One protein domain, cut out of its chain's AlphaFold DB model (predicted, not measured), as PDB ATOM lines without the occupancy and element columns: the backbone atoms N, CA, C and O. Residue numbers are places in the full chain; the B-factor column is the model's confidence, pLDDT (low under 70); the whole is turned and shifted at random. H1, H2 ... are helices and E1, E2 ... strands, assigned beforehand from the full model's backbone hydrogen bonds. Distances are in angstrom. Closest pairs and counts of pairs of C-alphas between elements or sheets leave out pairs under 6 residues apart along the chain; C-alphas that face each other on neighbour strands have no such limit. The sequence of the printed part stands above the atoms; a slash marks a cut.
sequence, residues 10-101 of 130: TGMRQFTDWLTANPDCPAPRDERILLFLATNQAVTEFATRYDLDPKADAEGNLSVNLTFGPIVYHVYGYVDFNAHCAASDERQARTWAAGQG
ATOM      1  N   THR A  10     157.421 207.093 163.753       96.12
ATOM      2  CA  THR A  10     157.573 207.465 162.340       96.12
ATOM      3  C   THR A  10     157.148 206.319 161.426       96.12
ATOM      4  O   THR A  10     156.343 206.539 160.523       96.12
ATOM      5  N   GLY A  11     157.591 205.090 161.706       94.94
ATOM      6  CA  GLY A  11     157.186 203.899 160.958       94.94
ATOM      7  C   GLY A  11     155.677 203.646 161.018       94.94
ATOM      8  O   GLY A  11     155.058 203.396 159.988       94.94
ATOM      9  N   MET A  12     155.049 203.806 162.191       94.50
ATOM     10  CA  MET A  12     153.591 203.658 162.337       94.50
ATOM     11  C   MET A  12     152.807 204.674 161.491       94.50
ATOM     12  O   MET A  12     151.767 204.339 160.918       94.50
ATOM     13  N   ARG A  13     153.306 205.912 161.379       96.62
ATOM     14  CA  ARG A  13     152.704 206.939 160.513       96.62
ATOM     15  C   ARG A  13     152.854 206.577 159.042       96.62
ATOM     16  O   ARG A  13     151.856 206.540 158.338       96.62
ATOM     17  N   GLN A  14     154.063 206.215 158.616       97.56
ATOM     18  CA  GLN A  14     154.323 205.780 157.241       97.56
ATOM     19  C   GLN A  14     153.455 204.581 156.843       97.56
ATOM     20  O   GLN A  14     152.925 204.546 155.736       97.56
ATOM     21  N   PHE A  15     153.267 203.620 157.750       94.56
ATOM     22  CA  PHE A  15     152.388 202.477 157.522       94.56
ATOM     23  C   PHE A  15     150.924 202.899 157.331       94.56
ATOM     24  O   PHE A  15     150.252 202.422 156.419       94.56
ATOM     25  N   THR A  16     150.448 203.839 158.149       94.44
ATOM     26  CA  THR A  16     149.090 204.395 158.038       94.44
ATOM     27  C   THR A  16     148.896 205.138 156.715       94.44
ATOM     28  O   THR A  16     147.897 204.922 156.023       94.44
ATOM     29  N   ASP A  17     149.864 205.973 156.332       97.50
ATOM     30  CA  ASP A  17     149.849 206.707 155.062       97.50
ATOM     31  C   ASP A  17     149.835 205.735 153.872       97.50
ATOM     32  O   ASP A  17     149.066 205.910 152.925       97.50
ATOM     33  N   TRP A  18     150.629 204.660 153.940       97.25
ATOM     34  CA  TRP A  18     150.673 203.633 152.902       97.25
ATOM     35  C   TRP A  18     149.352 202.865 152.780       97.25
ATOM     36  O   TRP A  18     148.853 202.727 151.665       97.25
ATOM     37  N   LEU A  19     148.744 202.417 153.886       95.50
ATOM     38  CA  LEU A  19     147.427 201.762 153.846       95.50
ATOM     39  C   LEU A  19     146.352 202.687 153.262       95.50
ATOM     40  O   LEU A  19     145.520 202.251 152.472       95.50
ATOM     41  N   THR A  20     146.405 203.977 153.597       96.25
ATOM     42  CA  THR A  20     145.484 204.986 153.052       96.25
ATOM     43  C   THR A  20     145.647 205.140 151.538       96.25
ATOM     44  O   THR A  20     144.659 205.270 150.817       96.25
ATOM     45  N   ALA A  21     146.886 205.100 151.040       98.00
ATOM     46  CA  ALA A  21     147.189 205.193 149.614       98.00
ATOM     47  C   ALA A  21     146.902 203.899 148.824       98.00
ATOM     48  O   ALA A  21     146.868 203.941 147.595       98.00
ATOM     49  N   ASN A  22     146.697 202.762 149.499       97.62
ATOM     50  CA  ASN A  22     146.524 201.443 148.881       97.62
ATOM     51  C   ASN A  22     145.236 200.756 149.389       97.62
ATOM     52  O   ASN A  22     145.322 199.753 150.099       97.62
ATOM     53  N   PRO A  23     144.037 201.258 149.027       96.25
ATOM     54  CA  PRO A  23     142.763 200.809 149.606       96.25
ATOM     55  C   PRO A  23     142.387 199.359 149.271       96.25
ATOM     56  O   PRO A  23     141.601 198.750 149.993       96.25
ATOM     57  N   ASP A  24     142.951 198.797 148.200       97.12
ATOM     58  CA  ASP A  24     142.731 197.399 147.817       97.12
ATOM     59  C   ASP A  24     143.560 196.419 148.667       97.12
ATOM     60  O   ASP A  24     143.346 195.206 148.619       97.12
ATOM     61  N   CYS A  25     144.519 196.924 149.453       95.25
ATOM     62  CA  CYS A  25     145.292 196.103 150.371       95.25
ATOM     63  C   CYS A  25     144.457 195.776 151.623       95.25
ATOM     64  O   CYS A  25     143.944 196.689 152.276       95.25
ATOM     65  N   PRO A  26     144.327 194.494 152.014       91.88
ATOM     66  CA  PRO A  26     143.640 194.133 153.245       91.88
ATOM     67  C   PRO A  26     144.311 194.745 154.478       91.88
ATOM     68  O   PRO A  26     145.530 194.679 154.635       91.88
ATOM     69  N   ALA A  27     143.500 195.269 155.395       86.88
ATOM     70  CA  ALA A  27     143.996 195.679 156.701       86.88
ATOM     71  C   ALA A  27     144.466 194.451 157.510       86.88
ATOM     72  O   ALA A  27     143.782 193.416 157.485       86.88
ATOM     73  N   PRO A  28     145.579 194.562 158.259       85.12
ATOM     74  CA  PRO A  28     146.009 193.520 159.181       85.12
ATOM     75  C   PRO A  28     144.916 193.169 160.197       85.12
ATOM     76  O   PRO A  28     144.148 194.036 160.628       85.12
ATOM     77  N   ARG A  29     144.851 191.896 160.588       83.06
ATOM     78  CA  ARG A  29     143.902 191.388 161.588       83.06
ATOM     79  C   ARG A  29     144.665 190.725 162.717       83.06
ATOM     80  O   ARG A  29     145.686 190.098 162.475       83.06
ATOM     81  N   ASP A  30     144.135 190.868 163.928       82.00
ATOM     82  CA  ASP A  30     144.661 190.226 165.138       82.00
ATOM     83  C   ASP A  30     146.120 190.596 165.465       82.00
ATOM     84  O   ASP A  30     146.831 189.858 166.150       82.00
ATOM     85  N   GLU A  31     146.562 191.770 165.001       86.81
ATOM     86  CA  GLU A  31     147.930 192.227 165.201       86.81
ATOM     87  C   GLU A  31     148.200 192.599 166.654       86.81
ATOM     88  O   GLU A  31     147.429 193.307 167.317       86.81
ATOM     89  N   ARG A  32     149.366 192.163 167.129       89.50
ATOM     90  CA  ARG A  32     149.829 192.423 168.485       89.50
ATOM     91  C   ARG A  32     151.202 193.073 168.469       89.50
ATOM     92  O   ARG A  32     152.176 192.498 167.997       89.50
ATOM     93  N   ILE A  33     151.288 194.245 169.082       92.62
ATOM     94  CA  ILE A  33     152.549 194.895 169.415       92.62
ATOM     95  C   ILE A  33     152.914 194.464 170.837       92.62
ATOM     96  O   ILE A  33     152.165 194.708 171.783       92.62
ATOM     97  N   LEU A  34     154.056 193.798 170.977       93.31
ATOM     98  CA  LEU A  34     154.541 193.267 172.247       93.31
ATOM     99  C   LEU A  34     155.366 194.320 172.994       93.31
ATOM    100  O   LEU A  34     156.337 194.846 172.453       93.31
ATOM    101  N   LEU A  35     155.009 194.587 174.251       93.88
ATOM    102  CA  LEU A  35     155.818 195.375 175.178       93.88
ATOM    103  C   LEU A  35     156.275 194.496 176.338       93.88
ATOM    104  O   LEU A  35     155.500 194.151 177.229       93.88
ATOM    105  N   PHE A  36     157.566 194.196 176.342       92.69
ATOM    106  CA  PHE A  36     158.217 193.481 177.424       92.69
ATOM    107  C   PHE A  36     158.611 194.438 178.558       92.69
ATOM    108  O   PHE A  36     159.344 195.399 178.319       92.69
ATOM    109  N   LEU A  37     158.164 194.159 179.787       93.44
ATOM    110  CA  LEU A  37     158.493 194.955 180.981       93.44
ATOM    111  C   LEU A  37     159.318 194.209 182.042       93.44
ATOM    112  O   LEU A  37     159.498 194.722 183.142       93.44
ATOM    113  N   ALA A  38     159.851 193.028 181.718       89.44
ATOM    114  CA  ALA A  38     160.634 192.154 182.601       89.44
ATOM    115  C   ALA A  38     159.893 191.589 183.818       89.44
ATOM    116  O   ALA A  38     159.884 190.371 183.988       89.44
ATOM    117  N   THR A  39     159.240 192.411 184.634       95.62
ATOM    118  CA  THR A  39     158.654 191.987 185.911       95.62
ATOM    119  C   THR A  39     157.147 192.201 185.963       95.62
ATOM    120  O   THR A  39     156.606 193.154 185.400       95.62
ATOM    121  N   ASN A  40     156.467 191.347 186.728       96.56
ATOM    122  CA  ASN A  40     155.056 191.526 187.067       96.56
ATOM    123  C   ASN A  40     154.770 192.878 187.737       96.56
ATOM    124  O   ASN A  40     153.741 193.492 187.468       96.56
ATOM    125  N   GLN A  41     155.686 193.376 188.575       96.94
ATOM    126  CA  GLN A  41     155.531 194.684 189.214       96.94
ATOM    127  C   GLN A  41     155.416 195.808 188.174       96.94
ATOM    128  O   GLN A  41     154.508 196.633 188.266       96.94
ATOM    129  N   ALA A  42     156.285 195.814 187.160       96.94
ATOM    130  CA  ALA A  42     156.245 196.826 186.110       96.94
ATOM    131  C   ALA A  42     154.945 196.755 185.285       96.94
ATOM    132  O   ALA A  42     154.410 197.791 184.884       96.94
ATOM    133  N   VAL A  43     154.385 195.553 185.086       97.62
ATOM    134  CA  VAL A  43     153.062 195.375 184.459       97.62
ATOM    135  C   VAL A  43     151.952 195.970 185.325       97.62
ATOM    136  O   VAL A  43     151.106 196.687 184.799       97.62
ATOM    137  N   THR A  44     151.961 195.742 186.640       97.81
ATOM    138  CA  THR A  44     150.965 196.312 187.565       97.81
ATOM    139  C   THR A  44     151.024 197.840 187.611       97.81
ATOM    140  O   THR A  44     149.987 198.505 187.599       97.81
ATOM    141  N   GLU A  45     152.228 198.415 187.626       98.06
ATOM    142  CA  GLU A  45     152.427 199.868 187.574       98.06
ATOM    143  C   GLU A  45     151.912 200.459 186.253       98.06
ATOM    144  O   GLU A  45     151.235 201.492 186.253       98.06
ATOM    145  N   PHE A  46     152.182 199.787 185.128       97.81
ATOM    146  CA  PHE A  46     151.631 200.162 183.827       97.81
ATOM    147  C   PHE A  46     150.101 200.083 183.833       97.81
ATOM    148  O   PHE A  46     149.436 201.046 183.460       97.81
ATOM    149  N   ALA A  47     149.540 198.963 184.290       97.44
ATOM    150  CA  ALA A  47     148.104 198.732 184.316       97.44
ATOM    151  C   ALA A  47     147.381 199.789 185.163       97.44
ATOM    152  O   ALA A  47     146.418 200.391 184.699       97.44
ATOM    153  N   THR A  48     147.924 200.121 186.338       98.12
ATOM    154  CA  THR A  48     147.379 201.164 187.221       98.12
ATOM    155  C   THR A  48     147.386 202.539 186.552       98.12
ATOM    156  O   THR A  48     146.420 203.290 186.654       98.12
ATOM    157  N   ARG A  49     148.462 202.889 185.834       97.75
ATOM    158  CA  ARG A  49     148.571 204.183 185.139       97.75
ATOM    159  C   ARG A  49     147.513 204.368 184.050       97.75
ATOM    160  O   ARG A  49     147.141 205.506 183.772       97.75
ATOM    161  N   TYR A  50     147.078 203.280 183.424       96.94
ATOM    162  CA  TYR A  50     146.145 203.302 182.299       96.94
ATOM    163  C   TYR A  50     144.764 202.722 182.639       96.94
ATOM    164  O   TYR A  50     143.981 202.503 181.720       96.94
ATOM    165  N   ASP A  51     144.471 202.510 183.927       97.31
ATOM    166  CA  ASP A  51     143.207 201.954 184.430       97.31
ATOM    167  C   ASP A  51     142.827 200.619 183.761       97.31
ATOM    168  O   ASP A  51     141.732 200.425 183.233       97.31
ATOM    169  N   LEU A  52     143.790 199.697 183.725       97.31
ATOM    170  CA  LEU A  52     143.644 198.373 183.129       97.31
ATOM    171  C   LEU A  52     143.714 197.276 184.196       97.31
ATOM    172  O   LEU A  52     144.379 197.428 185.220       97.31
ATOM    173  N   ASP A  53     143.089 196.134 183.910       97.50
ATOM    174  CA  ASP A  53     143.086 194.961 184.788       97.50
ATOM    175  C   ASP A  53     144.092 193.900 184.294       97.50
ATOM    176  O   ASP A  53     143.848 193.260 183.260       97.50
ATOM    177  N   PRO A  54     145.241 193.713 184.974       97.31
ATOM    178  CA  PRO A  54     146.233 192.727 184.573       97.31
ATOM    179  C   PRO A  54     145.748 191.302 184.861       97.31
ATOM    180  O   PRO A  54     145.132 191.013 185.886       97.31
ATOM    181  N   LYS A  55     146.063 190.376 183.956       97.88
ATOM    182  CA  LYS A  55     145.721 188.957 184.064       97.88
ATOM    183  C   LYS A  55     146.972 188.121 184.281       97.88
ATOM    184  O   LYS A  55     147.951 188.283 183.555       97.88
ATOM    185  N   ALA A  56     146.899 187.219 185.254       97.12
ATOM    186  CA  ALA A  56     147.893 186.177 185.460       97.12
ATOM    187  C   ALA A  56     147.612 184.981 184.542       97.12
ATOM    188  O   ALA A  56     146.455 184.576 184.392       97.12
ATOM    189  N   ASP A  57     148.657 184.414 183.946       95.62
ATOM    190  CA  ASP A  57     148.597 183.102 183.300       95.62
ATOM    191  C   ASP A  57     148.781 181.954 184.319       95.62
ATOM    192  O   ASP A  57     148.810 182.168 185.534       95.62
ATOM    193  N   ALA A  58     148.885 180.714 183.830       94.31
ATOM    194  CA  ALA A  58     149.066 179.530 184.674       94.31
ATOM    195  C   ALA A  58     150.405 179.509 185.437       94.31
ATOM    196  O   ALA A  58     150.523 178.812 186.443       94.31
ATOM    197  N   GLU A  59     151.399 180.262 184.971       90.88
ATOM    198  CA  GLU A  59     152.725 180.391 185.582       90.88
ATOM    199  C   GLU A  59     152.788 181.599 186.537       90.88
ATOM    200  O   GLU A  59     153.784 181.802 187.230       90.88
ATOM    201  N   GLY A  60     151.710 182.389 186.609       94.81
ATOM    202  CA  GLY A  60     151.615 183.603 187.411       94.81
ATOM    203  C   GLY A  60     152.199 184.841 186.730       94.81
ATOM    204  O   GLY A  60     152.279 185.895 187.366       94.81
ATOM    205  N   ASN A  61     152.610 184.754 185.464       96.56
ATOM    206  CA  ASN A  61     153.109 185.902 184.709       96.56
ATOM    207  C   ASN A  61     151.955 186.859 184.425       96.56
ATOM    208  O   ASN A  61     150.860 186.433 184.051       96.56
ATOM    209  N   LEU A  62     152.190 188.156 184.602       98.06
ATOM    210  CA  LEU A  62     151.172 189.167 184.377       98.06
ATOM    211  C   LEU A  62     151.240 189.699 182.955       98.06
ATOM    212  O   LEU A  62     152.305 190.030 182.431       98.06
ATOM    213  N   SER A  63     150.064 189.876 182.366       97.88
ATOM    214  CA  SER A  63     149.907 190.615 181.126       97.88
ATOM    215  C   SER A  63     148.665 191.492 181.133       97.88
ATOM    216  O   SER A  63     147.708 191.248 181.866       97.88
ATOM    217  N   VAL A  64     148.675 192.533 180.310       98.12
ATOM    218  CA  VAL A  64     147.526 193.408 180.108       98.12
ATOM    219  C   VAL A  64     147.504 193.928 178.676       98.12
ATOM    220  O   VAL A  64     148.545 194.101 178.044       98.12
ATOM    221  N   ASN A  65     146.304 194.168 178.153       97.25
ATOM    222  CA  ASN A  65     146.108 194.653 176.792       97.25
ATOM    223  C   ASN A  65     145.617 196.096 176.812       97.25
ATOM    224  O   ASN A  65     144.585 196.391 177.410       97.25
ATOM    225  N   LEU A  66     146.306 196.963 176.076       96.06
ATOM    226  CA  LEU A  66     145.775 198.251 175.644       96.06
ATOM    227  C   LEU A  66     145.402 198.138 174.161       96.06
ATOM    228  O   LEU A  66     146.196 197.639 173.371       96.06
ATOM    229  N   THR A  67     144.198 198.550 173.771       93.88
ATOM    230  CA  THR A  67     143.679 198.308 172.412       93.88
ATOM    231  C   THR A  67     143.477 199.602 171.630       93.88
ATOM    232  O   THR A  67     143.040 200.613 172.175       93.88
ATOM    233  N   PHE A  68     143.798 199.566 170.334       90.06
ATOM    234  CA  PHE A  68     143.619 200.662 169.381       90.06
ATOM    235  C   PHE A  68     142.938 200.116 168.120       90.06
ATOM    236  O   PHE A  68     143.597 199.647 167.189       90.06
ATOM    237  N   GLY A  69     141.602 200.117 168.103       88.75
ATOM    238  CA  GLY A  69     140.853 199.377 167.083       88.75
ATOM    239  C   GLY A  69     141.208 197.879 167.142       88.75
ATOM    240  O   GLY A  69     141.135 197.310 168.231       88.75
ATOM    241  N   PRO A  70     141.611 197.233 166.028       89.69
ATOM    242  CA  PRO A  70     142.018 195.825 166.026       89.69
ATOM    243  C   PRO A  70     143.449 195.585 166.541       89.69
ATOM    244  O   PRO A  70     143.858 194.434 166.656       89.69
ATOM    245  N   ILE A  71     144.225 196.639 166.821       91.62
ATOM    246  CA  ILE A  71     145.626 196.517 167.239       91.62
ATOM    247  C   ILE A  71     145.693 196.356 168.757       91.62
ATOM    248  O   ILE A  71     145.180 197.195 169.504       91.62
ATOM    249  N   VAL A  72     146.378 195.312 169.222       95.31
ATOM    250  CA  VAL A  72     146.600 195.052 170.648       95.31
ATOM    251  C   VAL A  72     148.027 195.427 171.038       95.31
ATOM    252  O   VAL A  72     148.984 194.832 170.556       95.31
ATOM    253  N   TYR A  73     148.190 196.370 171.960       95.69
ATOM    254  CA  TYR A  73     149.449 196.615 172.661       95.69
ATOM    255  C   TYR A  73     149.494 195.730 173.908       95.69
ATOM    256  O   TYR A  73     148.898 196.044 174.941       95.69
ATOM    257  N   HIS A  74     150.128 194.570 173.763       97.25
ATOM    258  CA  HIS A  74     150.184 193.534 174.785       97.25
ATOM    259  C   HIS A  74     151.413 193.730 175.656       97.25
ATOM    260  O   HIS A  74     152.548 193.504 175.227       97.25
ATOM    261  N   VAL A  75     151.165 194.156 176.883       97.25
ATOM    262  CA  VAL A  75     152.185 194.384 177.895       97.25
ATOM    263  C   VAL A  75     152.304 193.134 178.743       97.25
ATOM    264  O   VAL A  75     151.288 192.618 179.201       97.25
ATOM    265  N   TYR A  76     153.520 192.647 178.956       97.06
ATOM    266  CA  TYR A  76     153.747 191.413 179.700       97.06
ATOM    267  C   TYR A  76     155.048 191.459 180.504       97.06
ATOM    268  O   TYR A  76     155.998 192.177 180.174       97.06
ATOM    269  N   GLY A  77     155.073 190.682 181.579       95.81
ATOM    270  CA  GLY A  77     156.190 190.551 182.503       95.81
ATOM    271  C   GLY A  77     156.158 189.187 183.177       95.81
ATOM    272  O   GLY A  77     155.171 188.465 183.062       95.81
ATOM    273  N   TYR A  78     157.250 188.830 183.848       94.69
ATOM    274  CA  TYR A  78     157.410 187.516 184.462       94.69
ATOM    275  C   TYR A  78     157.409 187.593 185.987       94.69
ATOM    276  O   TYR A  78     157.783 188.615 186.578       94.69
ATOM    277  N   VAL A  79     157.039 186.475 186.619       94.25
ATOM    278  CA  VAL A  79     157.264 186.252 188.058       94.25
ATOM    279  C   VAL A  79     158.764 186.236 188.352       94.25
ATOM    280  O   VAL A  79     159.226 186.944 189.243       94.25
ATOM    281  N   ASP A  80     159.519 185.467 187.564       91.62
ATOM    282  CA  ASP A  80     160.978 185.397 187.611       91.62
ATOM    283  C   ASP A  80     161.539 185.361 186.184       91.62
ATOM    284  O   ASP A  80     161.591 184.323 185.518       91.62
ATOM    285  N   PHE A  81     161.952 186.531 185.698       90.88
ATOM    286  CA  PHE A  81     162.521 186.660 184.360       90.88
ATOM    287  C   PHE A  81     163.858 185.922 184.214       90.88
ATOM    288  O   PHE A  81     164.139 185.373 183.152       90.88
ATOM    289  N   ASN A  82     164.671 185.862 185.271       91.12
ATOM    290  CA  ASN A  82     165.971 185.200 185.202       91.12
ATOM    291  C   ASN A  82     165.801 183.686 185.090       91.12
ATOM    292  O   ASN A  82     166.468 183.058 184.269       91.12
ATOM    293  N   ALA A  83     164.871 183.108 185.856       90.62
ATOM    294  CA  ALA A  83     164.511 181.702 185.716       90.62
ATOM    295  C   ALA A  83     163.936 181.401 184.323       90.62
ATOM    296  O   ALA A  83     164.295 180.387 183.722       90.62
ATOM    297  N   HIS A  84     163.104 182.295 183.775       87.88
ATOM    298  CA  HIS A  84     162.589 182.157 182.410       87.88
ATOM    299  C   HIS A  84     163.716 182.151 181.364       87.88
ATOM    300  O   HIS A  84     163.747 181.267 180.504       87.88
ATOM    301  N   CYS A  85     164.663 183.092 181.452       90.38
ATOM    302  CA  CYS A  85     165.835 183.141 180.575       90.38
ATOM    303  C   CYS A  85     166.682 181.876 180.701       90.38
ATOM    304  O   CYS A  85     166.940 181.232 179.692       90.38
ATOM    305  N   ALA A  86     167.022 181.455 181.923       92.06
ATOM    306  CA  ALA A  86     167.806 180.244 182.153       92.06
ATOM    307  C   ALA A  86     167.121 178.991 181.576       92.06
ATOM    308  O   ALA A  86     167.770 178.160 180.946       92.06
ATOM    309  N   ALA A  87     165.799 178.872 181.729       89.38
ATOM    310  CA  ALA A  87     165.030 177.785 181.129       89.38
ATOM    311  C   ALA A  87     165.005 177.863 179.591       89.38
ATOM    312  O   ALA A  87     165.036 176.831 178.915       89.38
ATOM    313  N   SER A  88     164.942 179.069 179.022       90.38
ATOM    314  CA  SER A  88     165.012 179.275 177.575       90.38
ATOM    315  C   SER A  88     166.387 178.911 177.014       90.38
ATOM    316  O   SER A  88     166.456 178.173 176.030       90.38
ATOM    317  N   ASP A  89     167.456 179.354 177.674       94.00
ATOM    318  CA  ASP A  89     168.840 179.048 177.318       94.00
ATOM    319  C   ASP A  89     169.093 177.539 177.387       94.00
ATOM    320  O   ASP A  89     169.623 176.956 176.444       94.00
ATOM    321  N   GLU A  90     168.619 176.874 178.444       93.88
ATOM    322  CA  GLU A  90     168.701 175.419 178.596       93.88
ATOM    323  C   GLU A  90     167.965 174.686 177.460       93.88
ATOM    324  O   GLU A  90     168.509 173.760 176.848       93.88
ATOM    325  N   ARG A  91     166.737 175.105 177.112       93.62
ATOM    326  CA  ARG A  91     165.999 174.528 175.972       93.62
ATOM    327  C   ARG A  91     166.736 174.735 174.655       93.62
ATOM    328  O   ARG A  91     166.787 173.810 173.838       93.62
ATOM    329  N   GLN A  92     167.285 175.926 174.429       93.88
ATOM    330  CA  GLN A  92     168.017 176.240 173.208       93.88
ATOM    331  C   GLN A  92     169.306 175.419 173.116       93.88
ATOM    332  O   GLN A  92     169.575 174.833 172.066       93.88
ATOM    333  N   ALA A  93     170.047 175.293 174.219       93.88
ATOM    334  CA  ALA A  93     171.244 174.467 174.308       93.88
ATOM    335  C   ALA A  93     170.928 172.996 174.006       93.88
ATOM    336  O   ALA A  93     171.592 172.385 173.167       93.88
ATOM    337  N   ARG A  94     169.869 172.438 174.608       94.69
ATOM    338  CA  ARG A  94     169.429 171.057 174.341       94.69
ATOM    339  C   ARG A  94     168.995 170.852 172.894       94.69
ATOM    340  O   ARG A  94     169.367 169.851 172.289       94.69
ATOM    341  N   THR A  95     168.248 171.800 172.334       95.94
ATOM    342  CA  THR A  95     167.806 171.749 170.930       95.94
ATOM    343  C   THR A  95     169.001 171.761 169.983       95.94
ATOM    344  O   THR A  95     169.065 170.963 169.049       95.94
ATOM    345  N   TRP A  96     169.980 172.630 170.243       96.88
ATOM    346  CA  TRP A  96     171.212 172.687 169.468       96.88
ATOM    347  C   TRP A  96     172.018 171.388 169.586       96.88
ATOM    348  O   TRP A  96     172.389 170.823 168.560       96.88
ATOM    349  N   ALA A  97     172.227 170.876 170.804       96.00
ATOM    350  CA  ALA A  97     172.974 169.641 171.045       96.00
ATOM    351  C   ALA A  97     172.336 168.454 170.313       96.00
ATOM    352  O   ALA A  97     173.025 167.762 169.565       96.00
ATOM    353  N   ALA A  98     171.012 168.296 170.413       95.56
ATOM    354  CA  ALA A  98     170.271 167.279 169.671       95.56
ATOM    355  C   ALA A  98     170.464 167.418 168.150       95.56
ATOM    356  O   ALA A  98     170.694 166.425 167.464       95.56
ATOM    357  N   GLY A  99     170.455 168.649 167.627       96.44
ATOM    358  CA  GLY A  99     170.744 168.930 166.217       96.44
ATOM    359  C   GLY A  99     172.175 168.585 165.783       96.44
ATOM    360  O   GLY A  99     172.410 168.371 164.598       96.44
ATOM    361  N   GLN A 100     173.120 168.503 166.723       97.25
ATOM    362  CA  GLN A 100     174.498 168.059 166.488       97.25
ATOM    363  C   GLN A 100     174.725 166.574 166.826       97.25
ATOM    364  O   GLN A 100     175.850 166.092 166.718       97.25
ATOM    365  N   GLY A 101     173.690 165.839 167.255       96.25
ATOM    366  CA  GLY A 101     173.839 164.466 167.753       96.25
ATOM    367  C   GLY A 101     174.608 164.370 169.078       96.25
ATOM    368  O   GLY A 101     175.202 163.335 169.370       96.25
TER     369      GLY A 101
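AT A GLANCE: This is residues 10 to 101 of the 130 residues of an uncharacterized protein of Kitasatospora gansuensis (UniProt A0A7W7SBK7). A small twisted sheet of three strands has the helix H2 packed over one face and no named helix over the other, and two helical arms stick out from its two ends. Residues 10 to 18 of H1 stand free off the end where E1 begins, and residues 83 to 101, of which 83 to 99 belong to the long helix H3, stand free off the end where E3 finishes. The 92 printed residues hold three named helices and three named strands, in the order H1 E1 H2 E2 E3 H3; the class is mixed, helices and strands, and the mixed sheet runs E1 E3 E2. The whole is only just loose, close to extended, with a radius of gyration of the C-alphas of 18.1 A and spans of 50 by 41 by 23 A.

HOW THE PARTS SIT: H1, residues 10 to 21, is not on the sheet. E1, residues 32 to 39, is an edge strand and the parallel neighbour of the inner strand E3, residues 71 to 78, at 20 degrees; N 35 and O 74 are 2.9 A apart, within hydrogen-bond range. H2, residues 40 to 49, is on one face of the sheet at a height over the sheet of 8.2 A, giving two layers, a sheet with a helix on one face. It lies over E3 and the other edge strand E2, residues 62 to 68, and runs along the strands, at 12 degrees to E3 on the local plane. The closest C-alphas of H2 and E3 are those of Asn 40 and Gly 77, 4.8 A apart. E2 and E3 form a hairpin, antiparallel at 165 degrees, with N 64 and O 75 at 2.8 A, within hydrogen-bond range. H3, residues 81 to 99, only grazes the sheet with its residues 81 to 84; its closest C-alphas to E1 are those of Phe 81 and Ala 38, 6.1 A apart. H1 and H3 are apart, and so are H2 and H3. In H1, H2 and H3 every O i to N i+4 pair is within hydrogen-bond range.

IN THESE COORDINATES: H1 begins at C-alpha 10, (157.573, 207.465, 162.340), and is 16.6 A from first to last C-alpha. E1 measures 19.5 A and H2 14.4 A. E2 measures 20.3 A, and E3 22.7 A from C-alpha 71 at (145.626, 196.517, 167.239). H3 measures 26.7 A and ends at C-alpha 99, (170.744, 168.930, 166.217).

THE WHOLE: The two C-alphas farthest apart are those of Ala 21 and Gly 101, 51.9 A. Without the stretches that stand free, the body of 57 residues spans 39 by 23 by 17 A. The link from H2 to E2, residues 50 to 61, is long; in it residues 55 to 56 pair antiparallel with residues 62 to 63 of E2. The printed part has no cut, and no printed residue is under 70 in pLDDT.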